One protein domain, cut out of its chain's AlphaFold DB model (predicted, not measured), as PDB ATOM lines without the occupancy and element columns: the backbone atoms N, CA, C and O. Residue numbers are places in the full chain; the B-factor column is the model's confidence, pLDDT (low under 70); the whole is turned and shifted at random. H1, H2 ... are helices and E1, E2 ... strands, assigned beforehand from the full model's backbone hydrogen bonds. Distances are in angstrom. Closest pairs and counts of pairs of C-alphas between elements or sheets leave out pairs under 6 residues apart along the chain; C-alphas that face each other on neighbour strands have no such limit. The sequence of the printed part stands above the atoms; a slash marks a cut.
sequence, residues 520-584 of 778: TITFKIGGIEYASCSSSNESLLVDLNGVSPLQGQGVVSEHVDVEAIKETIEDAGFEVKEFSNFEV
ATOM      1  N   THR A 520      44.206 102.348  66.918       86.44
ATOM      2  CA  THR A 520      45.120 103.230  67.652       86.44
ATOM      3  C   THR A 520      46.549 102.720  67.512       86.44
ATOM      4  O   THR A 520      46.935 101.694  68.075       86.44
ATOM      5  N   ILE A 521      47.347 103.468  66.764       91.50
ATOM      6  CA  ILE A 521      48.792 103.292  66.690       91.50
ATOM      7  C   ILE A 521      49.431 104.142  67.797       91.50
ATOM      8  O   ILE A 521      48.955 105.228  68.120       91.50
ATOM      9  N   THR A 522      50.498 103.643  68.416       90.38
ATOM     10  CA  THR A 522      51.281 104.395  69.400       90.38
ATOM     11  C   THR A 522      52.757 104.102  69.185       90.38
ATOM     12  O   THR A 522      53.211 102.965  69.339       90.38
ATOM     13  N   PHE A 523      53.501 105.138  68.813       94.62
ATOM     14  CA  PHE A 523      54.938 105.097  68.577       94.62
ATOM     15  C   PHE A 523      55.660 106.130  69.449       94.62
ATOM     16  O   PHE A 523      55.041 107.048  69.989       94.62
ATOM     17  N   LYS A 524      56.977 105.969  69.593       93.88
ATOM     18  CA  LYS A 524      57.823 106.777  70.478       93.88
ATOM     19  C   LYS A 524      59.003 107.359  69.718       93.88
ATOM     20  O   LYS A 524      59.887 106.622  69.281       93.88
ATOM     21  N   ILE A 525      59.017 108.680  69.605       94.38
ATOM     22  CA  ILE A 525      60.071 109.419  68.914       94.38
ATOM     23  C   ILE A 525      61.264 109.648  69.856       94.38
ATOM     24  O   ILE A 525      61.102 110.125  70.981       94.38
ATOM     25  N   GLY A 526      62.465 109.308  69.396       92.06
ATOM     26  CA  GLY A 526      63.752 109.643  69.999       92.06
ATOM     27  C   GLY A 526      64.527 110.691  69.191       92.06
ATOM     28  O   GLY A 526      64.047 111.199  68.183       92.06
ATOM     29  N   GLY A 527      65.728 111.051  69.653       89.44
ATOM     30  CA  GLY A 527      66.567 112.082  69.014       89.44
ATOM     31  C   GLY A 527      66.155 113.535  69.304       89.44
ATOM     32  O   GLY A 527      66.854 114.462  68.910       89.44
ATOM     33  N   ILE A 528      65.056 113.762  70.033       89.44
ATOM     34  CA  ILE A 528      64.583 115.103  70.415       89.44
ATOM     35  C   ILE A 528      65.442 115.657  71.569       89.44
ATOM     36  O   ILE A 528      65.055 115.594  72.734       89.44
ATOM     37  N   GLU A 529      66.622 116.203  71.256       85.38
ATOM     38  CA  GLU A 529      67.514 116.829  72.254       85.38
ATOM     39  C   GLU A 529      67.026 118.209  72.736       85.38
ATOM     40  O   GLU A 529      67.401 118.660  73.820       85.38
ATOM     41  N   TYR A 530      66.160 118.877  71.965       84.19
ATOM     42  CA  TYR A 530      65.681 120.235  72.243       84.19
ATOM     43  C   TYR A 530      64.153 120.340  72.177       84.19
ATOM     44  O   TYR A 530      63.522 119.864  71.235       84.19
ATOM     45  N   ALA A 531      63.555 121.063  73.130       70.81
ATOM     46  CA  ALA A 531      62.105 121.296  73.194       70.81
ATOM     47  C   ALA A 531      61.537 122.110  72.008       70.81
ATOM     48  O   ALA A 531      60.331 122.122  71.788       70.81
ATOM     49  N   SER A 532      62.388 122.772  71.219       72.62
ATOM     50  CA  SER A 532      62.001 123.389  69.944       72.62
ATOM     51  C   SER A 532      61.715 122.360  68.846       72.62
ATOM     52  O   SER A 532      60.928 122.631  67.944       72.62
ATOM     53  N   CYS A 533      62.334 121.176  68.909       75.44
ATOM     54  CA  CYS A 533      62.188 120.145  67.886       75.44
ATOM     55  C   CYS A 533      60.848 119.406  67.998       75.44
ATOM     56  O   CYS A 533      60.274 119.068  66.971       75.44
ATOM     57  N   SER A 534      60.276 119.237  69.199       74.06
ATOM     58  CA  SER A 534      58.957 118.596  69.345       74.06
ATOM     59  C   SER A 534      57.841 119.337  68.602       74.06
ATOM     60  O   SER A 534      56.962 118.689  68.045       74.06
ATOM     61  N   SER A 535      57.903 120.670  68.513       78.00
ATOM     62  CA  SER A 535      56.941 121.459  67.728       78.00
ATOM     63  C   SER A 535      57.058 121.217  66.218       78.00
ATOM     64  O   SER A 535      56.048 121.264  65.524       78.00
ATOM     65  N   SER A 536      58.258 120.903  65.715       75.19
ATOM     66  CA  SER A 536      58.463 120.513  64.311       75.19
ATOM     67  C   SER A 536      57.752 119.196  63.989       75.19
ATOM     68  O   SER A 536      57.197 119.033  62.901       75.19
ATOM     69  N   ASN A 537      57.727 118.271  64.950       78.62
ATOM     70  CA  ASN A 537      57.132 116.947  64.783       78.62
ATOM     71  C   ASN A 537      55.604 117.031  64.743       78.62
ATOM     72  O   ASN A 537      54.976 116.293  63.992       78.62
ATOM     73  N   GLU A 538      54.998 117.954  65.494       82.06
ATOM     74  CA  GLU A 538      53.553 118.185  65.418       82.06
ATOM     75  C   GLU A 538      53.137 118.750  64.049       82.06
ATOM     76  O   GLU A 538      52.121 118.311  63.520       82.06
ATOM     77  N   SER A 539      53.938 119.622  63.417       84.44
ATOM     78  CA  SER A 539      53.698 120.043  62.023       84.44
ATOM     79  C   SER A 539      53.880 118.907  61.009       84.44
ATOM     80  O   SER A 539      52.995 118.692  60.188       84.44
ATOM     81  N   LEU A 540      54.960 118.122  61.105       85.00
ATOM     82  CA  LEU A 540      55.221 116.996  60.193       85.00
ATOM     83  C   LEU A 540      54.123 115.918  60.259       85.00
ATOM     84  O   LEU A 540      53.742 115.346  59.241       85.00
ATOM     85  N   LEU A 541      53.572 115.666  61.451       84.94
ATOM     86  CA  LEU A 541      52.434 114.761  61.624       84.94
ATOM     87  C   LEU A 541      51.100 115.367  61.152       84.94
ATOM     88  O   LEU A 541      50.176 114.607  60.893       84.94
ATOM     89  N   VAL A 542      50.976 116.692  61.023       84.44
ATOM     90  CA  VAL A 542      49.782 117.342  60.443       84.44
ATOM     91  C   VAL A 542      49.802 117.300  58.910       84.44
ATOM     92  O   VAL A 542      48.742 117.153  58.303       84.44
ATOM     93  N   ASP A 543      50.983 117.354  58.286       84.25
ATOM     94  CA  ASP A 543      51.132 117.174  56.833       84.25
ATOM     95  C   ASP A 543      50.800 115.731  56.388       84.25
ATOM     96  O   ASP A 543      50.316 115.502  55.273       84.25
ATOM     97  N   LEU A 544      50.958 114.749  57.287       84.56
ATOM     98  CA  LEU A 544      50.417 113.397  57.126       84.56
ATOM     99  C   LEU A 544      48.887 113.393  57.278       84.56
ATOM    100  O   LEU A 544      48.344 113.143  58.354       84.56
ATOM    101  N   ASN A 545      48.196 113.623  56.157       75.50
ATOM    102  CA  ASN A 545      46.734 113.599  56.025       75.50
ATOM    103  C   ASN A 545      46.077 112.448  56.814       75.50
ATOM    104  O   ASN A 545      46.040 111.301  56.365       75.50
ATOM    105  N   GLY A 546      45.504 112.777  57.975       77.38
ATOM    106  CA  GLY A 546      44.811 111.823  58.838       77.38
ATOM    107  C   GLY A 546      45.560 111.394  60.103       77.38
ATOM    108  O   GLY A 546      45.057 110.498  60.786       77.38
ATOM    109  N   VAL A 547      46.696 112.005  60.451       79.75
ATOM    110  CA  VAL A 547      47.340 111.859  61.768       79.75
ATOM    111  C   VAL A 547      47.089 113.109  62.625       79.75
ATOM    112  O   VAL A 547      47.049 114.231  62.131       79.75
ATOM    113  N   SER A 548      46.889 112.909  63.930       77.00
ATOM    114  CA  SER A 548      46.673 113.969  64.921       77.00
ATOM    115  C   SER A 548      47.706 113.855  66.048       77.00
ATOM    116  O   SER A 548      47.699 112.840  66.756       77.00
ATOM    117  N   PRO A 549      48.583 114.854  66.264       73.75
ATOM    118  CA  PRO A 549      49.517 114.841  67.385       73.75
ATOM    119  C   PRO A 549      48.787 114.999  68.726       73.75
ATOM    120  O   PRO A 549      47.904 115.841  68.892       73.75
ATOM    121  N   LEU A 550      49.169 114.175  69.700       71.88
ATOM    122  CA  LEU A 550      48.629 114.158  71.053       71.88
ATOM    123  C   LEU A 550      49.760 113.869  72.053       71.88
ATOM    124  O   LEU A 550      50.116 112.719  72.292       71.88
ATOM    125  N   GLN A 551      50.329 114.919  72.654       67.19
ATOM    126  CA  GLN A 551      51.310 114.812  73.751       67.19
ATOM    127  C   GLN A 551      52.552 113.951  73.408       67.19
ATOM    128  O   GLN A 551      53.033 113.175  74.235       67.19
ATOM    129  N   GLY A 552      53.069 114.070  72.180       64.94
ATOM    130  CA  GLY A 552      54.209 113.274  71.698       64.94
ATOM    131  C   GLY A 552      53.855 111.868  71.189       64.94
ATOM    132  O   GLY A 552      54.760 111.087  70.905       64.94
ATOM    133  N   GLN A 553      52.566 111.548  71.050       67.94
ATOM    134  CA  GLN A 553      52.048 110.351  70.378       67.94
ATOM    135  C   GLN A 553      51.232 110.782  69.148       67.94
ATOM    136  O   GLN A 553      50.506 111.771  69.214       67.94
ATOM    137  N   GLY A 554      51.325 110.067  68.023       72.44
ATOM    138  CA  GLY A 554      50.486 110.326  66.846       72.44
ATOM    139  C   GLY A 554      49.256 109.419  66.817       72.44
ATOM    140  O   GLY A 554      49.401 108.205  66.697       72.44
ATOM    141  N   VAL A 555      48.050 109.989  66.892       71.62
ATOM    142  CA  VAL A 555      46.793 109.242  66.712       71.62
ATOM    143  C   VAL A 555      46.459 109.191  65.225       71.62
ATOM    144  O   VAL A 555      46.275 110.226  64.592       71.62
ATOM    145  N   VAL A 556      46.375 107.984  64.670       79.06
ATOM    146  CA  VAL A 556      46.265 107.739  63.225       79.06
ATOM    147  C   VAL A 556      44.832 107.359  62.848       79.06
ATOM    148  O   VAL A 556      44.211 106.529  63.512       79.06
ATOM    149  N   SER A 557      44.304 107.943  61.772       72.69
ATOM    150  CA  SER A 557      43.039 107.526  61.155       72.69
ATOM    151  C   SER A 557      43.255 106.472  60.061       72.69
ATOM    152  O   SER A 557      44.331 106.344  59.488       72.69
ATOM    153  N   GLU A 558      42.210 105.687  59.792       75.44
ATOM    154  CA  GLU A 558      42.259 104.329  59.216       75.44
ATOM    155  C   GLU A 558      43.004 104.138  57.874       75.44
ATOM    156  O   GLU A 558      43.327 103.009  57.521       75.44
ATOM    157  N   HIS A 559      43.277 105.210  57.127       80.19
ATOM    158  CA  HIS A 559      43.737 105.148  55.733       80.19
ATOM    159  C   HIS A 559      45.253 105.317  55.543       80.19
ATOM    160  O   HIS A 559      45.732 105.159  54.422       80.19
ATOM    161  N   VAL A 560      46.008 105.650  56.597       88.62
ATOM    162  CA  VAL A 560      47.464 105.852  56.506       88.62
ATOM    163  C   VAL A 560      48.194 104.553  56.847       88.62
ATOM    164  O   VAL A 560      47.893 103.920  57.864       88.62
ATOM    165  N   ASP A 561      49.156 104.149  56.013       92.25
ATOM    166  CA  ASP A 561      49.947 102.952  56.295       92.25
ATOM    167  C   ASP A 561      50.938 103.185  57.446       92.25
ATOM    168  O   ASP A 561      51.500 104.263  57.640       92.25
ATOM    169  N   VAL A 562      51.137 102.127  58.221       92.31
ATOM    170  CA  VAL A 562      51.964 102.069  59.423       92.31
ATOM    171  C   VAL A 562      53.432 102.324  59.088       92.31
ATOM    172  O   VAL A 562      54.131 103.009  59.833       92.31
ATOM    173  N   GLU A 563      53.879 101.775  57.958       93.12
ATOM    174  CA  GLU A 563      55.259 101.851  57.483       93.12
ATOM    175  C   GLU A 563      55.581 103.256  56.946       93.12
ATOM    176  O   GLU A 563      56.557 103.856  57.386       93.12
ATOM    177  N   ALA A 564      54.679 103.853  56.156       93.62
ATOM    178  CA  ALA A 564      54.815 105.220  55.638       93.62
ATOM    179  C   ALA A 564      54.889 106.295  56.746       93.62
ATOM    180  O   ALA A 564      55.604 107.290  56.608       93.62
ATOM    181  N   ILE A 565      54.189 106.105  57.875       94.38
ATOM    182  CA  ILE A 565      54.309 107.003  59.041       94.38
ATOM    183  C   ILE A 565      55.698 106.894  59.672       94.38
ATOM    184  O   ILE A 565      56.278 107.911  60.045       94.38
ATOM    185  N   LYS A 566      56.237 105.675  59.805       95.69
ATOM    186  CA  LYS A 566      57.585 105.461  60.345       95.69
ATOM    187  C   LYS A 566      58.640 106.090  59.430       95.69
ATOM    188  O   LYS A 566      59.469 106.846  59.922       95.69
ATOM    189  N   GLU A 567      58.547 105.820  58.130       96.12
ATOM    190  CA  GLU A 567      59.405 106.374  57.077       96.12
ATOM    191  C   GLU A 567      59.417 107.910  57.124       96.12
ATOM    192  O   GLU A 567      60.469 108.501  57.325       96.12
ATOM    193  N   THR A 568      58.247 108.560  57.130       95.31
ATOM    194  CA  THR A 568      58.142 110.034  57.189       95.31
ATOM    195  C   THR A 568      58.783 110.648  58.448       95.31
ATOM    196  O   THR A 568      59.311 111.760  58.400       95.31
ATOM    197  N   ILE A 569      58.746 109.958  59.594       94.94
ATOM    198  CA  ILE A 569      59.369 110.441  60.842       94.94
ATOM    199  C   ILE A 569      60.896 110.253  60.808       94.94
ATOM    200  O   ILE A 569      61.632 111.109  61.305       94.94
ATOM    201  N   GLU A 570      61.374 109.162  60.208       95.69
ATOM    202  CA  GLU A 570      62.803 108.868  60.065       95.69
ATOM    203  C   GLU A 570      63.463 109.746  58.984       95.69
ATOM    204  O   GLU A 570      64.545 110.278  59.231       95.69
ATOM    205  N   ASP A 571      62.773 110.023  57.872       96.06
ATOM    206  CA  ASP A 571      63.160 111.003  56.840       96.06
ATOM    207  C   ASP A 571      63.263 112.431  57.396       96.06
ATOM    208  O   ASP A 571      64.145 113.203  57.016       96.06
ATOM    209  N   ALA A 572      62.401 112.780  58.355       93.81
ATOM    210  CA  ALA A 572      62.492 114.035  59.097       93.81
ATOM    211  C   ALA A 572      63.666 114.081  60.102       93.81
ATOM    212  O   ALA A 572      63.863 115.099  60.768       93.81
ATOM    213  N   GLY A 573      64.450 113.004  60.217       96.00
ATOM    214  CA  GLY A 573      65.638 112.913  61.065       96.00
ATOM    215  C   GLY A 573      65.381 112.430  62.496       96.00
ATOM    216  O   GLY A 573      66.241 112.636  63.355       96.00
ATOM    217  N   PHE A 574      64.234 111.802  62.781       96.69
ATOM    218  CA  PHE A 574      63.873 111.359  64.131       96.69
ATOM    219  C   PHE A 574      63.788 109.831  64.276       96.69
ATOM    220  O   PHE A 574      63.157 109.132  63.494       96.69
ATOM    221  N   GLU A 575      64.390 109.298  65.340       95.81
ATOM    222  CA  GLU A 575      64.541 107.853  65.566       95.81
ATOM    223  C   GLU A 575      63.267 107.239  66.187       95.81
ATOM    224  O   GLU A 575      62.935 107.546  67.336       95.81
ATOM    225  N   VAL A 576      62.552 106.345  65.492       96.81
ATOM    226  CA  VAL A 576      61.312 105.733  66.017       96.81
ATOM    227  C   VAL A 576      61.624 104.472  66.841       96.81
ATOM    228  O   VAL A 576      61.812 103.383  66.306       96.81
ATOM    229  N   LYS A 577      61.684 104.613  68.175       92.56
ATOM    230  CA  LYS A 577      62.255 103.596  69.094       92.56
ATOM    231  C   LYS A 577      61.329 102.455  69.470       92.56
ATOM    232  O   LYS A 577      61.766 101.322  69.645       92.56
ATOM    233  N   GLU A 578      60.060 102.772  69.669       90.50
ATOM    234  CA  GLU A 578      59.018 101.816  70.030       90.50
ATOM    235  C   GLU A 578      57.852 102.061  69.081       90.50
ATOM    236  O   GLU A 578      57.458 103.210  68.878       90.50
ATOM    237  N   PHE A 579      57.312 100.992  68.501       89.31
ATOM    238  CA  PHE A 579      56.170 101.053  67.600       89.31
ATOM    239  C   PHE A 579      55.167  99.973  68.003       89.31
ATOM    240  O   PHE A 579      55.490  98.787  68.022       89.31
ATOM    241  N   SER A 580      53.948 100.381  68.352       88.94
ATOM    242  CA  SER A 580      52.887  99.485  68.805       88.94
ATOM    243  C   SER A 580      51.575  99.770  68.077       88.94
ATOM    244  O   SER A 580      51.204 100.918  67.838       88.94
ATOM    245  N   ASN A 581      50.886  98.700  67.685       85.19
ATOM    246  CA  ASN A 581      49.655  98.740  66.901       85.19
ATOM    247  C   ASN A 581      48.543  98.069  67.718       85.19
ATOM    248  O   ASN A 581      48.508  96.841  67.819       85.19
ATOM    249  N   PHE A 582      47.666  98.867  68.329       74.25
ATOM    250  CA  PHE A 582      46.577  98.383  69.173       74.25
ATOM    251  C   PHE A 582      45.239  98.494  68.438       74.25
ATOM    252  O   PHE A 582      44.560  99.521  68.448       74.25
ATOM    253  N   GLU A 583      44.829  97.390  67.817       67.38
ATOM    254  CA  GLU A 583      43.517  97.265  67.183       67.38
ATOM    255  C   GLU A 583      42.420  97.125  68.255       67.38
ATOM    256  O   GLU A 583      42.152  96.032  68.772       67.38
ATOM    257  N   VAL A 584      41.782  98.244  68.623       52.69
ATOM    258  CA  VAL A 584      40.744  98.293  69.668       52.69
ATOM    259  C   VAL A 584      39.409  97.772  69.122       52.69
ATOM    260  O   VAL A 584      38.443  98.508  68.919       52.69
TER     261      VAL A 584
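Overview. This is residues 520 to 584 of the 778 residues of an uncharacterized protein of Lactuca saligna (UniProt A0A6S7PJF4). Two antiparallel strand pairs, E1 with E4 and E2 with E3, stand side by side with E1 next to E3, and one helix packs over each pair: H2 over E1 and E4, H1 over E2 and E3. The longer pair, E1 with E4, runs along the longest axis, and the helices come close to each other over the same side of this two-part wall of strands. The printed part has 65 residues with two named helices and four named strands, in the order E1, H1, E2, E3, H2, E4, and its class is mixed, helices and strands. It is compact, with a radius of gyration of the C-alphas of 10.9 A, and elongated in outline, with spans of 33 by 21 by 21 A.

Along the chain. Strand E1, residues 520 to 526, begins with C-alpha 520 at (45.120, 103.230, 67.652) and is 19.8 A long from first to last C-alpha. Helix H1, residues 531 to 543, is 20.1 A long and begins with C-alpha 531 at (62.105, 121.296, 73.194). Strands E2, residues 547 to 550, and E3, residues 553 to 556, measure 9.7 A and 9.6 A. Helix H2, residues 562 to 571, is 14.6 A long. Strand E4, residues 575 to 583, is 23.6 A long, bends by 51 degrees at residue 578 and ends with C-alpha 583 at (43.517, 97.265, 67.183).

Arrangement. E1 and E4 are antiparallel neighbours at 169 degrees, with N 522 and O 580 at 2.9 A and N 577 and O 524 at 2.9 A, within hydrogen-bond range. The closest C-alphas of E1 and E3 are those of Thr 522 and Gln 553, 6.1 A apart. E2 and E3 form a hairpin, antiparallel at 150 degrees, with N 548 and O 555 at 2.8 A, within hydrogen-bond range. The closest C-alphas of H1 and E2 are those of Glu 538 and Pro 549, 5.6 A apart. The closest C-alphas of H2 and E4 are those of Lys 566 and Val 576, 6.8 A apart. E1 and H2 are near each other, with 6 pairs of C-alphas within 10 A. H1 and H2 are close but not clearly touching, the C-alphas of Leu 540 and Ile 569 being the closest at 7.8 A, and run opposite ways at a steep tilt of 46 degrees. Among the pairs that are apart are H1 and E4, and E2 and H2. In H2 every O i to N i+4 pair is within hydrogen-bond range, in H1 7 of 9.

Size, cuts and confidence. The two C-alphas farthest apart, those of Tyr 530 and Val 584, are 33.3 A from each other, while those of Thr 520 and Val 584 are 6.9 A apart. The printed part has no cut, and its five links between named elements are tight. Mean pLDDT of the printed part is 84.0, with residues 551 to 553 and 583 to 584 under 70.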